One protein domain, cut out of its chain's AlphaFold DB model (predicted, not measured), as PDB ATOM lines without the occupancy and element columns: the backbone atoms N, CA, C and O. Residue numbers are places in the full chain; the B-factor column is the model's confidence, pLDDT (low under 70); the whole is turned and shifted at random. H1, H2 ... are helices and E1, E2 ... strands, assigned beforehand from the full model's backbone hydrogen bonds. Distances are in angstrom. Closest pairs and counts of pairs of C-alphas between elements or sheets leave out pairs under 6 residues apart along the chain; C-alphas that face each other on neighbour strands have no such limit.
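This is residues 70 to 138 of the 272 residues of an uncharacterized protein of Thiothrix nivea (UniProt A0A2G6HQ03). A strongly twisted wall of three antiparallel strands has one helix, H1, crossing over one face, while its other face is bare. The second helix, H2, is not over the sheet but meets H1 at a steep angle. The 69 printed residues have two named helices and three named strands, in the order H1 E1 E2 E3 H2, of mixed class, with sheet order E1 - E2 - E3. The whole is compact, with a radius of gyration of the C-alphas of 11.1 A, yet elongated in outline, spanning 33 by 21 by 18 A.

H1, residues 75 to 84, begins with C-alpha 75 at (34.707, 0.004, -28.344) and is 14.0 A long from first to last C-alpha. E1, residues 94 to 99, measures 16.7 A, E2, residues 111 to 116, 16.4 A, and E3, residues 121 to 127, 17.7 A. H2, residues 130 to 136, measures 9.8 A and ends with C-alpha 136 at (30.678, 9.401, -31.173).

E1, E2 and E3 form a meander, each strand the antiparallel neighbour of the one before. E1 and E2 are a hairpin at 157 degrees, with N 94 and O 115 2.8 A apart, within hydrogen-bond range. E2 and E3 are a hairpin at 158 degrees, with N 112 and O 126 within range at 2.9 A. H1 is on the sheet, in two layers, helix over sheet, at a height of 9.1 A. It lies over E1 and E2 and runs across the strands, at 85 degrees to E1 on the local plane; the closest C-alphas of H1 and E1 are those of Gln 78 and Val 95, 6.2 A. H2 is not on the sheet. It touches H1, closest at the C-alphas of Asn 80 and Ile 136, 5.0 A, at a steep tilt of 56 degrees, opposite ways. In H1 and H2 every O i to N i+4 pair is within hydrogen-bond range.

The two C-alphas farthest apart, of Ser 103 and Ile 118, are 33.1 A apart. The printed part has no cut. The link E1 to E2, with 11 residues between them, is long. Mean pLDDT of the printed part is 92.7, and no printed residue is under 70.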
ATOM      1  N   SER A  70      45.752   7.347 -38.184       94.31
ATOM      2  CA  SER A  70      44.560   6.606 -37.752       94.31
ATOM      3  C   SER A  70      44.416   6.667 -36.227       94.31
ATOM      4  O   SER A  70      45.298   6.199 -35.500       94.31
ATOM      5  N   LEU A  71      43.315   7.238 -35.730       95.00
ATOM      6  CA  LEU A  71      43.071   7.398 -34.293       95.00
ATOM      7  C   LEU A  71      42.768   6.054 -33.598       95.00
ATOM      8  O   LEU A  71      42.014   5.232 -34.128       95.00
ATOM      9  N   PRO A  72      43.271   5.822 -32.368       92.25
ATOM     10  CA  PRO A  72      42.887   4.668 -31.562       92.25
ATOM     11  C   PRO A  72      41.463   4.841 -31.001       92.25
ATOM     12  O   PRO A  72      41.201   5.735 -30.202       92.25
ATOM     13  N   LEU A  73      40.540   3.957 -31.390       89.88
ATOM     14  CA  LEU A  73      39.115   4.049 -31.041       89.88
ATOM     15  C   LEU A  73      38.721   3.079 -29.916       89.88
ATOM     16  O   LEU A  73      38.917   1.869 -30.047       89.88
ATOM     17  N   THR A  74      38.063   3.573 -28.863       87.12
ATOM     18  CA  THR A  74      37.394   2.717 -27.856       87.12
ATOM     19  C   THR A  74      36.234   1.931 -28.469       87.12
ATOM     20  O   THR A  74      35.629   2.364 -29.453       87.12
ATOM     21  N   SER A  75      35.841   0.810 -27.861       81.69
ATOM     22  CA  SER A  75      34.707   0.004 -28.344       81.69
ATOM     23  C   SER A  75      33.390   0.793 -28.357       81.69
ATOM     24  O   SER A  75      32.555   0.586 -29.236       81.69
ATOM     25  N   ASN A  76      33.204   1.751 -27.438       86.50
ATOM     26  CA  ASN A  76      32.053   2.657 -27.462       86.50
ATOM     27  C   ASN A  76      32.081   3.584 -28.694       86.50
ATOM     28  O   ASN A  76      31.110   3.617 -29.449       86.50
ATOM     29  N   GLN A  77      33.209   4.259 -28.955       92.50
ATOM     30  CA  GLN A  77      33.378   5.096 -30.151       92.50
ATOM     31  C   GLN A  77      33.215   4.275 -31.437       92.50
ATOM     32  O   GLN A  77      32.507   4.709 -32.340       92.50
ATOM     33  N   GLN A  78      33.773   3.059 -31.511       92.12
ATOM     34  CA  GLN A  78      33.579   2.147 -32.646       92.12
ATOM     35  C   GLN A  78      32.095   1.796 -32.854       92.12
ATOM     36  O   GLN A  78      31.586   1.856 -33.975       92.12
ATOM     37  N   ASN A  79      31.367   1.480 -31.780       89.81
ATOM     38  CA  ASN A  79      29.938   1.170 -31.841       89.81
ATOM     39  C   ASN A  79      29.088   2.389 -32.243       89.81
ATOM     40  O   ASN A  79      28.089   2.229 -32.947       89.81
ATOM     41  N   ASN A  80      29.475   3.595 -31.822       93.06
ATOM     42  CA  ASN A  80      28.817   4.846 -32.203       93.06
ATOM     43  C   ASN A  80      29.128   5.224 -33.666       93.06
ATOM     44  O   ASN A  80      28.224   5.614 -34.400       93.06
ATOM     45  N   LEU A  81      30.365   5.016 -34.129       95.38
ATOM     46  CA  LEU A  81      30.781   5.192 -35.525       95.38
ATOM     47  C   LEU A  81      30.053   4.228 -36.474       95.38
ATOM     48  O   LEU A  81      29.590   4.652 -37.527       95.38
ATOM     49  N   LYS A  82      29.874   2.952 -36.103       93.94
ATOM     50  CA  LYS A  82      29.049   2.015 -36.892       93.94
ATOM     51  C   LYS A  82      27.612   2.530 -37.030       93.94
ATOM     52  O   LYS A  82      27.093   2.600 -38.143       93.94
ATOM     53  N   GLN A  83      27.010   2.986 -35.931       93.50
ATOM     54  CA  GLN A  83      25.665   3.577 -35.945       93.50
ATOM     55  C   GLN A  83      25.591   4.877 -36.763       93.50
ATOM     56  O   GLN A  83      24.582   5.111 -37.420       93.50
ATOM     57  N   LEU A  84      26.662   5.675 -36.805       95.81
ATOM     58  CA  LEU A  84      26.764   6.877 -37.642       95.81
ATOM     59  C   LEU A  84      26.720   6.576 -39.153       95.81
ATOM     60  O   LEU A  84      26.347   7.446 -39.941       95.81
ATOM     61  N   PHE A  85      27.077   5.353 -39.552       95.94
ATOM     62  CA  PHE A  85      26.969   4.847 -40.923       95.94
ATOM     63  C   PHE A  85      25.697   4.006 -41.173       95.94
ATOM     64  O   PHE A  85      25.636   3.293 -42.174       95.94
ATOM     65  N   ASP A  86      24.696   4.064 -40.283       94.56
ATOM     66  CA  ASP A  86      23.489   3.213 -40.293       94.56
ATOM     67  C   ASP A  86      23.795   1.692 -40.232       94.56
ATOM     68  O   ASP A  86      23.010   0.854 -40.685       94.56
ATOM     69  N   VAL A  87      24.943   1.311 -39.652       91.56
ATOM     70  CA  VAL A  87      25.395  -0.081 -39.493       91.56
ATOM     71  C   VAL A  87      25.161  -0.572 -38.060       91.56
ATOM     72  O   VAL A  87      25.400   0.136 -37.082       91.56
ATOM     73  N   ASP A  88      24.717  -1.824 -37.928       85.31
ATOM     74  CA  ASP A  88      24.591  -2.506 -36.636       85.31
ATOM     75  C   ASP A  88      25.973  -2.615 -35.943       85.31
ATOM     76  O   ASP A  88      26.917  -3.101 -36.576       85.31
ATOM     77  N   PRO A  89      26.127  -2.211 -34.663       85.44
ATOM     78  CA  PRO A  89      27.386  -2.325 -33.918       85.44
ATOM     79  C   PRO A  89      28.057  -3.704 -33.997       85.44
ATOM     80  O   PRO A  89      29.283  -3.807 -34.054       85.44
ATOM     81  N   ASN A  90      27.252  -4.762 -34.067       80.94
ATOM     82  CA  ASN A  90      27.689  -6.155 -34.046       80.94
ATOM     83  C   ASN A  90      28.038  -6.686 -35.449       80.94
ATOM     84  O   ASN A  90      28.535  -7.803 -35.595       80.94
ATOM     85  N   ALA A  91      27.783  -5.909 -36.507       85.00
ATOM     86  CA  ALA A  91      28.117  -6.306 -37.866       85.00
ATOM     87  C   ALA A  91      29.648  -6.306 -38.094       85.00
ATOM     88  O   ALA A  91      30.359  -5.448 -37.550       85.00
ATOM     89  N   PRO A  92      30.170  -7.219 -38.944       86.56
ATOM     90  CA  PRO A  92      31.602  -7.401 -39.202       86.56
ATOM     91  C   PRO A  92      32.168  -6.353 -40.180       86.56
ATOM     92  O   PRO A  92      32.867  -6.682 -41.139       86.56
ATOM     93  N   PHE A  93      31.844  -5.084 -39.944       90.38
ATOM     94  CA  PHE A  93      32.518  -3.935 -40.539       90.38
ATOM     95  C   PHE A  93      33.535  -3.384 -39.537       90.38
ATOM     96  O   PHE A  93      33.270  -3.352 -38.333       90.38
ATOM     97  N   GLY A  94      34.685  -2.944 -40.039       92.31
ATOM     98  CA  GLY A  94      35.610  -2.100 -39.292       92.31
ATOM     99  C   GLY A  94      35.202  -0.633 -39.408       92.31
ATOM    100  O   GLY A  94      34.538  -0.240 -40.369       92.31
ATOM    101  N   VAL A  95      35.626   0.175 -38.444       95.81
ATOM    102  CA  VAL A  95      35.544   1.636 -38.506       95.81
ATOM    103  C   VAL A  95      36.887   2.231 -38.118       95.81
ATOM    104  O   VAL A  95      37.642   1.632 -37.355       95.81
ATOM    105  N   GLU A  96      37.175   3.389 -38.686       96.56
ATOM    106  CA  GLU A  96      38.442   4.104 -38.587       96.56
ATOM    107  C   GLU A  96      38.143   5.607 -38.590       96.56
ATOM    108  O   GLU A  96      37.128   6.029 -39.149       96.56
ATOM    109  N   VAL A  97      38.995   6.411 -37.956       97.81
ATOM    110  CA  VAL A  97      38.955   7.876 -38.044       97.81
ATOM    111  C   VAL A  97      40.365   8.352 -38.354       97.81
ATOM    112  O   VAL A  97      41.300   7.979 -37.650       97.81
ATOM    113  N   LEU A  98      40.502   9.132 -39.421       97.38
ATOM    114  CA  LEU A  98      41.742   9.807 -39.778       97.38
ATOM    115  C   LEU A  98      41.767  11.183 -39.108       97.38
ATOM    116  O   LEU A  98      40.824  11.955 -39.289       97.38
ATOM    117  N   ASP A  99      42.834  11.443 -38.355       96.31
ATOM    118  CA  ASP A  99      43.157  12.710 -37.696       96.31
ATOM    119  C   ASP A  99      43.624  13.726 -38.748       96.31
ATOM    120  O   ASP A  99      44.753  13.649 -39.246       96.31
ATOM    121  N   GLU A 100      42.733  14.637 -39.147       95.06
ATOM    122  CA  GLU A 100      42.996  15.600 -40.229       95.06
ATOM    123  C   GLU A 100      43.615  16.914 -39.697       95.06
ATOM    124  O   GLU A 100      44.115  17.717 -40.491       95.06
ATOM    125  N   ASP A 101      43.603  17.157 -38.375       92.50
ATOM    126  CA  ASP A 101      44.160  18.369 -37.742       92.50
ATOM    127  C   ASP A 101      45.431  18.128 -36.895       92.50
ATOM    128  O   ASP A 101      46.182  19.072 -36.616       92.50
ATOM    129  N   GLY A 102      45.739  16.867 -36.582       91.44
ATOM    130  CA  GLY A 102      46.904  16.424 -35.820       91.44
ATOM    131  C   GLY A 102      46.737  16.547 -34.303       91.44
ATOM    132  O   GLY A 102      47.740  16.717 -33.598       91.44
ATOM    133  N   SER A 103      45.501  16.541 -33.795       92.88
ATOM    134  CA  SER A 103      45.200  16.695 -32.366       92.88
ATOM    135  C   SER A 103      45.363  15.410 -31.550       92.88
ATOM    136  O   SER A 103      45.669  15.496 -30.356       92.88
ATOM    137  N   GLY A 104      45.207  14.234 -32.165       92.00
ATOM    138  CA  GLY A 104      45.178  12.935 -31.488       92.00
ATOM    139  C   GLY A 104      43.859  12.598 -30.775       92.00
ATOM    140  O   GLY A 104      43.793  11.567 -30.103       92.00
ATOM    141  N   ASP A 105      42.824  13.433 -30.920       94.38
ATOM    142  CA  ASP A 105      41.471  13.268 -30.371       94.38
ATOM    143  C   ASP A 105      40.442  13.376 -31.516       94.38
ATOM    144  O   ASP A 105      40.663  14.105 -32.473       94.38
ATOM    145  N   ILE A 106      39.285  12.702 -31.424       96.12
ATOM    146  CA  ILE A 106      38.249  12.783 -32.478       96.12
ATOM    147  C   ILE A 106      37.662  14.208 -32.537       96.12
ATOM    148  O   ILE A 106      37.032  14.652 -31.571       96.12
ATOM    149  N   SER A 107      37.823  14.887 -33.677       96.94
ATOM    150  CA  SER A 107      37.613  16.328 -33.874       96.94
ATOM    151  C   SER A 107      36.571  16.682 -34.962       96.94
ATOM    152  O   SER A 107      36.103  15.826 -35.720       96.94
ATOM    153  N   GLU A 108      36.157  17.959 -35.043       97.75
ATOM    154  CA  GLU A 108      35.361  18.462 -36.179       97.75
ATOM    155  C   GLU A 108      36.285  18.754 -37.370       97.75
ATOM    156  O   GLU A 108      37.044  19.723 -37.359       97.75
ATOM    157  N   GLY A 109      36.164  17.945 -38.423       96.25
ATOM    158  CA  GLY A 109      37.029  17.990 -39.605       96.25
ATOM    159  C   GLY A 109      37.618  16.629 -39.973       96.25
ATOM    160  O   GLY A 109      37.819  16.378 -41.160       96.25
ATOM    161  N   ASP A 110      37.794  15.744 -38.990       97.75
ATOM    162  CA  ASP A 110      38.320  14.388 -39.175       97.75
ATOM    163  C   ASP A 110      37.494  13.548 -40.153       97.75
ATOM    164  O   ASP A 110      36.266  13.677 -40.245       97.75
ATOM    165  N   THR A 111      38.147  12.609 -40.840       97.88
ATOM    166  CA  THR A 111      37.459  11.683 -41.745       97.88
ATOM    167  C   THR A 111      37.221  10.329 -41.084       97.88
ATOM    168  O   THR A 111      38.115   9.489 -41.010       97.88
ATOM    169  N   ALA A 112      35.972  10.059 -40.700       97.88
ATOM    170  CA  ALA A 112      35.529   8.712 -40.358       97.88
ATOM    171  C   ALA A 112      35.363   7.841 -41.614       97.88
ATOM    172  O   ALA A 112      34.859   8.300 -42.644       97.88
ATOM    173  N   ILE A 113      35.724   6.561 -41.518       97.31
ATOM    174  CA  ILE A 113      35.697   5.569 -42.601       97.31
ATOM    175  C   ILE A 113      35.001   4.295 -42.105       97.31
ATOM    176  O   ILE A 113      35.277   3.803 -41.010       97.31
ATOM    177  N   LEU A 114      34.114   3.737 -42.930       96.44
ATOM    178  CA  LEU A 114      33.544   2.399 -42.773       96.44
ATOM    179  C   LEU A 114      34.281   1.428 -43.703       96.44
ATOM    180  O   LEU A 114      34.250   1.600 -44.921       96.44
ATOM    181  N   ASN A 115      34.878   0.375 -43.150       94.38
ATOM    182  CA  ASN A 115      35.663  -0.627 -43.876       94.38
ATOM    183  C   ASN A 115      34.972  -2.007 -43.847       94.38
ATOM    184  O   ASN A 115      34.444  -2.421 -42.816       94.38
ATOM    185  N   GLY A 116      34.979  -2.761 -44.954       90.25
ATOM    186  CA  GLY A 116      34.444  -4.130 -44.978       90.25
ATOM    187  C   GLY A 116      33.957  -4.641 -46.338       90.25
ATOM    188  O   GLY A 116      34.573  -4.423 -47.383       90.25
ATOM    189  N   GLY A 117      32.854  -5.396 -46.312       76.50
ATOM    190  CA  GLY A 117      32.317  -6.101 -47.482       76.50
ATOM    191  C   GLY A 117      33.208  -7.250 -47.979       76.50
ATOM    192  O   GLY A 117      34.193  -7.620 -47.347       76.50
ATOM    193  N   ILE A 118      32.876  -7.825 -49.142       76.69
ATOM    194  CA  ILE A 118      33.607  -8.978 -49.718       76.69
ATOM    195  C   ILE A 118      35.051  -8.661 -50.149       76.69
ATOM    196  O   ILE A 118      35.817  -9.575 -50.445       76.69
ATOM    197  N   THR A 119      35.405  -7.377 -50.227       79.44
ATOM    198  CA  THR A 119      36.734  -6.866 -50.588       79.44
ATOM    199  C   THR A 119      37.558  -6.412 -49.385       79.44
ATOM    200  O   THR A 119      38.762  -6.236 -49.541       79.44
ATOM    201  N   GLY A 120      36.944  -6.217 -48.211       81.88
ATOM    202  CA  GLY A 120      37.621  -5.745 -46.997       81.88
ATOM    203  C   GLY A 120      38.175  -4.314 -47.072       81.88
ATOM    204  O   GLY A 120      39.095  -3.999 -46.328       81.88
ATOM    205  N   GLY A 121      37.667  -3.477 -47.982       90.44
ATOM    206  CA  GLY A 121      38.136  -2.099 -48.194       90.44
ATOM    207  C   GLY A 121      37.108  -1.049 -47.773       90.44
ATOM    208  O   GLY A 121      36.059  -1.399 -47.229       90.44
ATOM    209  N   GLU A 122      37.385   0.221 -48.075       94.50
ATOM    210  CA  GLU A 122      36.464   1.334 -47.812       94.50
ATOM    211  C   GLU A 122      35.096   1.102 -48.481       94.50
ATOM    212  O   GLU A 122      34.991   0.839 -49.682       94.50
ATOM    213  N   VAL A 123      34.045   1.205 -47.671       94.12
ATOM    214  CA  VAL A 123      32.629   1.106 -48.052       94.12
ATOM    215  C   VAL A 123      31.996   2.497 -48.112       94.12
ATOM    216  O   VAL A 123      31.153   2.756 -48.970       94.12
ATOM    217  N   SER A 124      32.389   3.382 -47.195       95.38
ATOM    218  CA  SER A 124      31.929   4.768 -47.096       95.38
ATOM    219  C   SER A 124      32.916   5.590 -46.264       95.38
ATOM    220  O   SER A 124      33.610   5.032 -45.416       95.38
ATOM    221  N   ARG A 125      32.921   6.913 -46.446       97.25
ATOM    222  CA  ARG A 125      33.600   7.864 -45.555       97.25
ATOM    223  C   ARG A 125      32.744   9.099 -45.296       97.25
ATOM    224  O   ARG A 125      31.896   9.455 -46.117       97.25
ATOM    225  N   LYS A 126      32.974   9.755 -44.162       97.50
ATOM    226  CA  LYS A 126      32.274  10.964 -43.730       97.50
ATOM    227  C   LYS A 126      33.225  11.876 -42.954       97.50
ATOM    228  O   LYS A 126      33.755  11.469 -41.927       97.50
ATOM    229  N   THR A 127      33.361  13.119 -43.406       98.00
ATOM    230  CA  THR A 127      33.938  14.205 -42.602       98.00
ATOM    231  C   THR A 127      33.023  14.493 -41.413       98.00
ATOM    232  O   THR A 127      31.827  14.735 -41.605       98.00
ATOM    233  N   LEU A 128      33.564  14.425 -40.200       98.31
ATOM    234  CA  LEU A 128      32.822  14.593 -38.956       98.31
ATOM    235  C   LEU A 128      32.468  16.063 -38.723       98.31
ATOM    236  O   LEU A 128      33.325  16.941 -38.775       98.31
ATOM    237  N   SER A 129      31.192  16.323 -38.439       98.25
ATOM    238  CA  SER A 129      30.746  17.590 -37.851       98.25
ATOM    239  C   SER A 129      30.820  17.532 -36.326       98.25
ATOM    240  O   SER A 129      30.774  16.446 -35.747       98.25
ATOM    241  N   GLN A 130      30.832  18.682 -35.652       97.69
ATOM    242  CA  GLN A 130      30.826  18.774 -34.187       97.69
ATOM    243  C   GLN A 130      29.707  17.934 -33.536       97.69
ATOM    244  O   GLN A 130      29.914  17.297 -32.505       97.69
ATOM    245  N   ALA A 131      28.529  17.867 -34.165       96.94
ATOM    246  CA  ALA A 131      27.425  17.035 -33.686       96.94
ATOM    247  C   ALA A 131      27.701  15.528 -33.845       96.94
ATOM    248  O   ALA A 131      27.213  14.729 -33.052       96.94
ATOM    249  N   ASP A 132      28.478  15.115 -34.846       97.62
ATOM    250  CA  ASP A 132      28.898  13.721 -34.990       97.62
ATOM    251  C   ASP A 132      29.913  13.352 -33.904       97.62
ATOM    252  O   ASP A 132      29.751  12.320 -33.261       97.62
ATOM    253  N   VAL A 133      30.892  14.225 -33.637       97.06
ATOM    254  CA  VAL A 133      31.885  14.074 -32.555       97.06
ATOM    255  C   VAL A 133      31.207  13.912 -31.191       97.06
ATOM    256  O   VAL A 133      31.546  13.006 -30.429       97.06
ATOM    257  N   GLU A 134      30.207  14.748 -30.895       95.19
ATOM    258  CA  GLU A 134      29.416  14.666 -29.660       95.19
ATOM    259  C   GLU A 134      28.676  13.324 -29.524       95.19
ATOM    260  O   GLU A 134      28.682  12.735 -28.444       95.19
ATOM    261  N   ASN A 135      28.100  12.796 -30.612       93.69
ATOM    262  CA  ASN A 135      27.447  11.482 -30.613       93.69
ATOM    263  C   ASN A 135      28.455  10.316 -30.539       93.69
ATOM    264  O   ASN A 135      28.186   9.315 -29.879       93.69
ATOM    265  N   ILE A 136      29.620  10.426 -31.191       94.44
ATOM    266  CA  ILE A 136      30.678   9.401 -31.173       94.44
ATOM    267  C   ILE A 136      31.255   9.238 -29.766       94.44
ATOM    268  O   ILE A 136      31.454   8.112 -29.310       94.44
ATOM    269  N   ASN A 137      31.469  10.347 -29.059       91.94
ATOM    270  CA  ASN A 137      32.045  10.362 -27.716       91.94
ATOM    271  C   ASN A 137      31.003  10.200 -26.587       91.94
ATOM    272  O   ASN A 137      31.371  10.193 -25.412       91.94
ATOM    273  N   GLN A 138      29.712  10.037 -26.901       89.25
ATOM    274  CA  GLN A 138      28.670   9.805 -25.896       89.25
ATOM    275  C   GLN A 138      28.749   8.380 -25.314       89.25
ATOM    276  O   GLN A 138      28.738   7.396 -26.057       89.25
TER     277      GLN A 138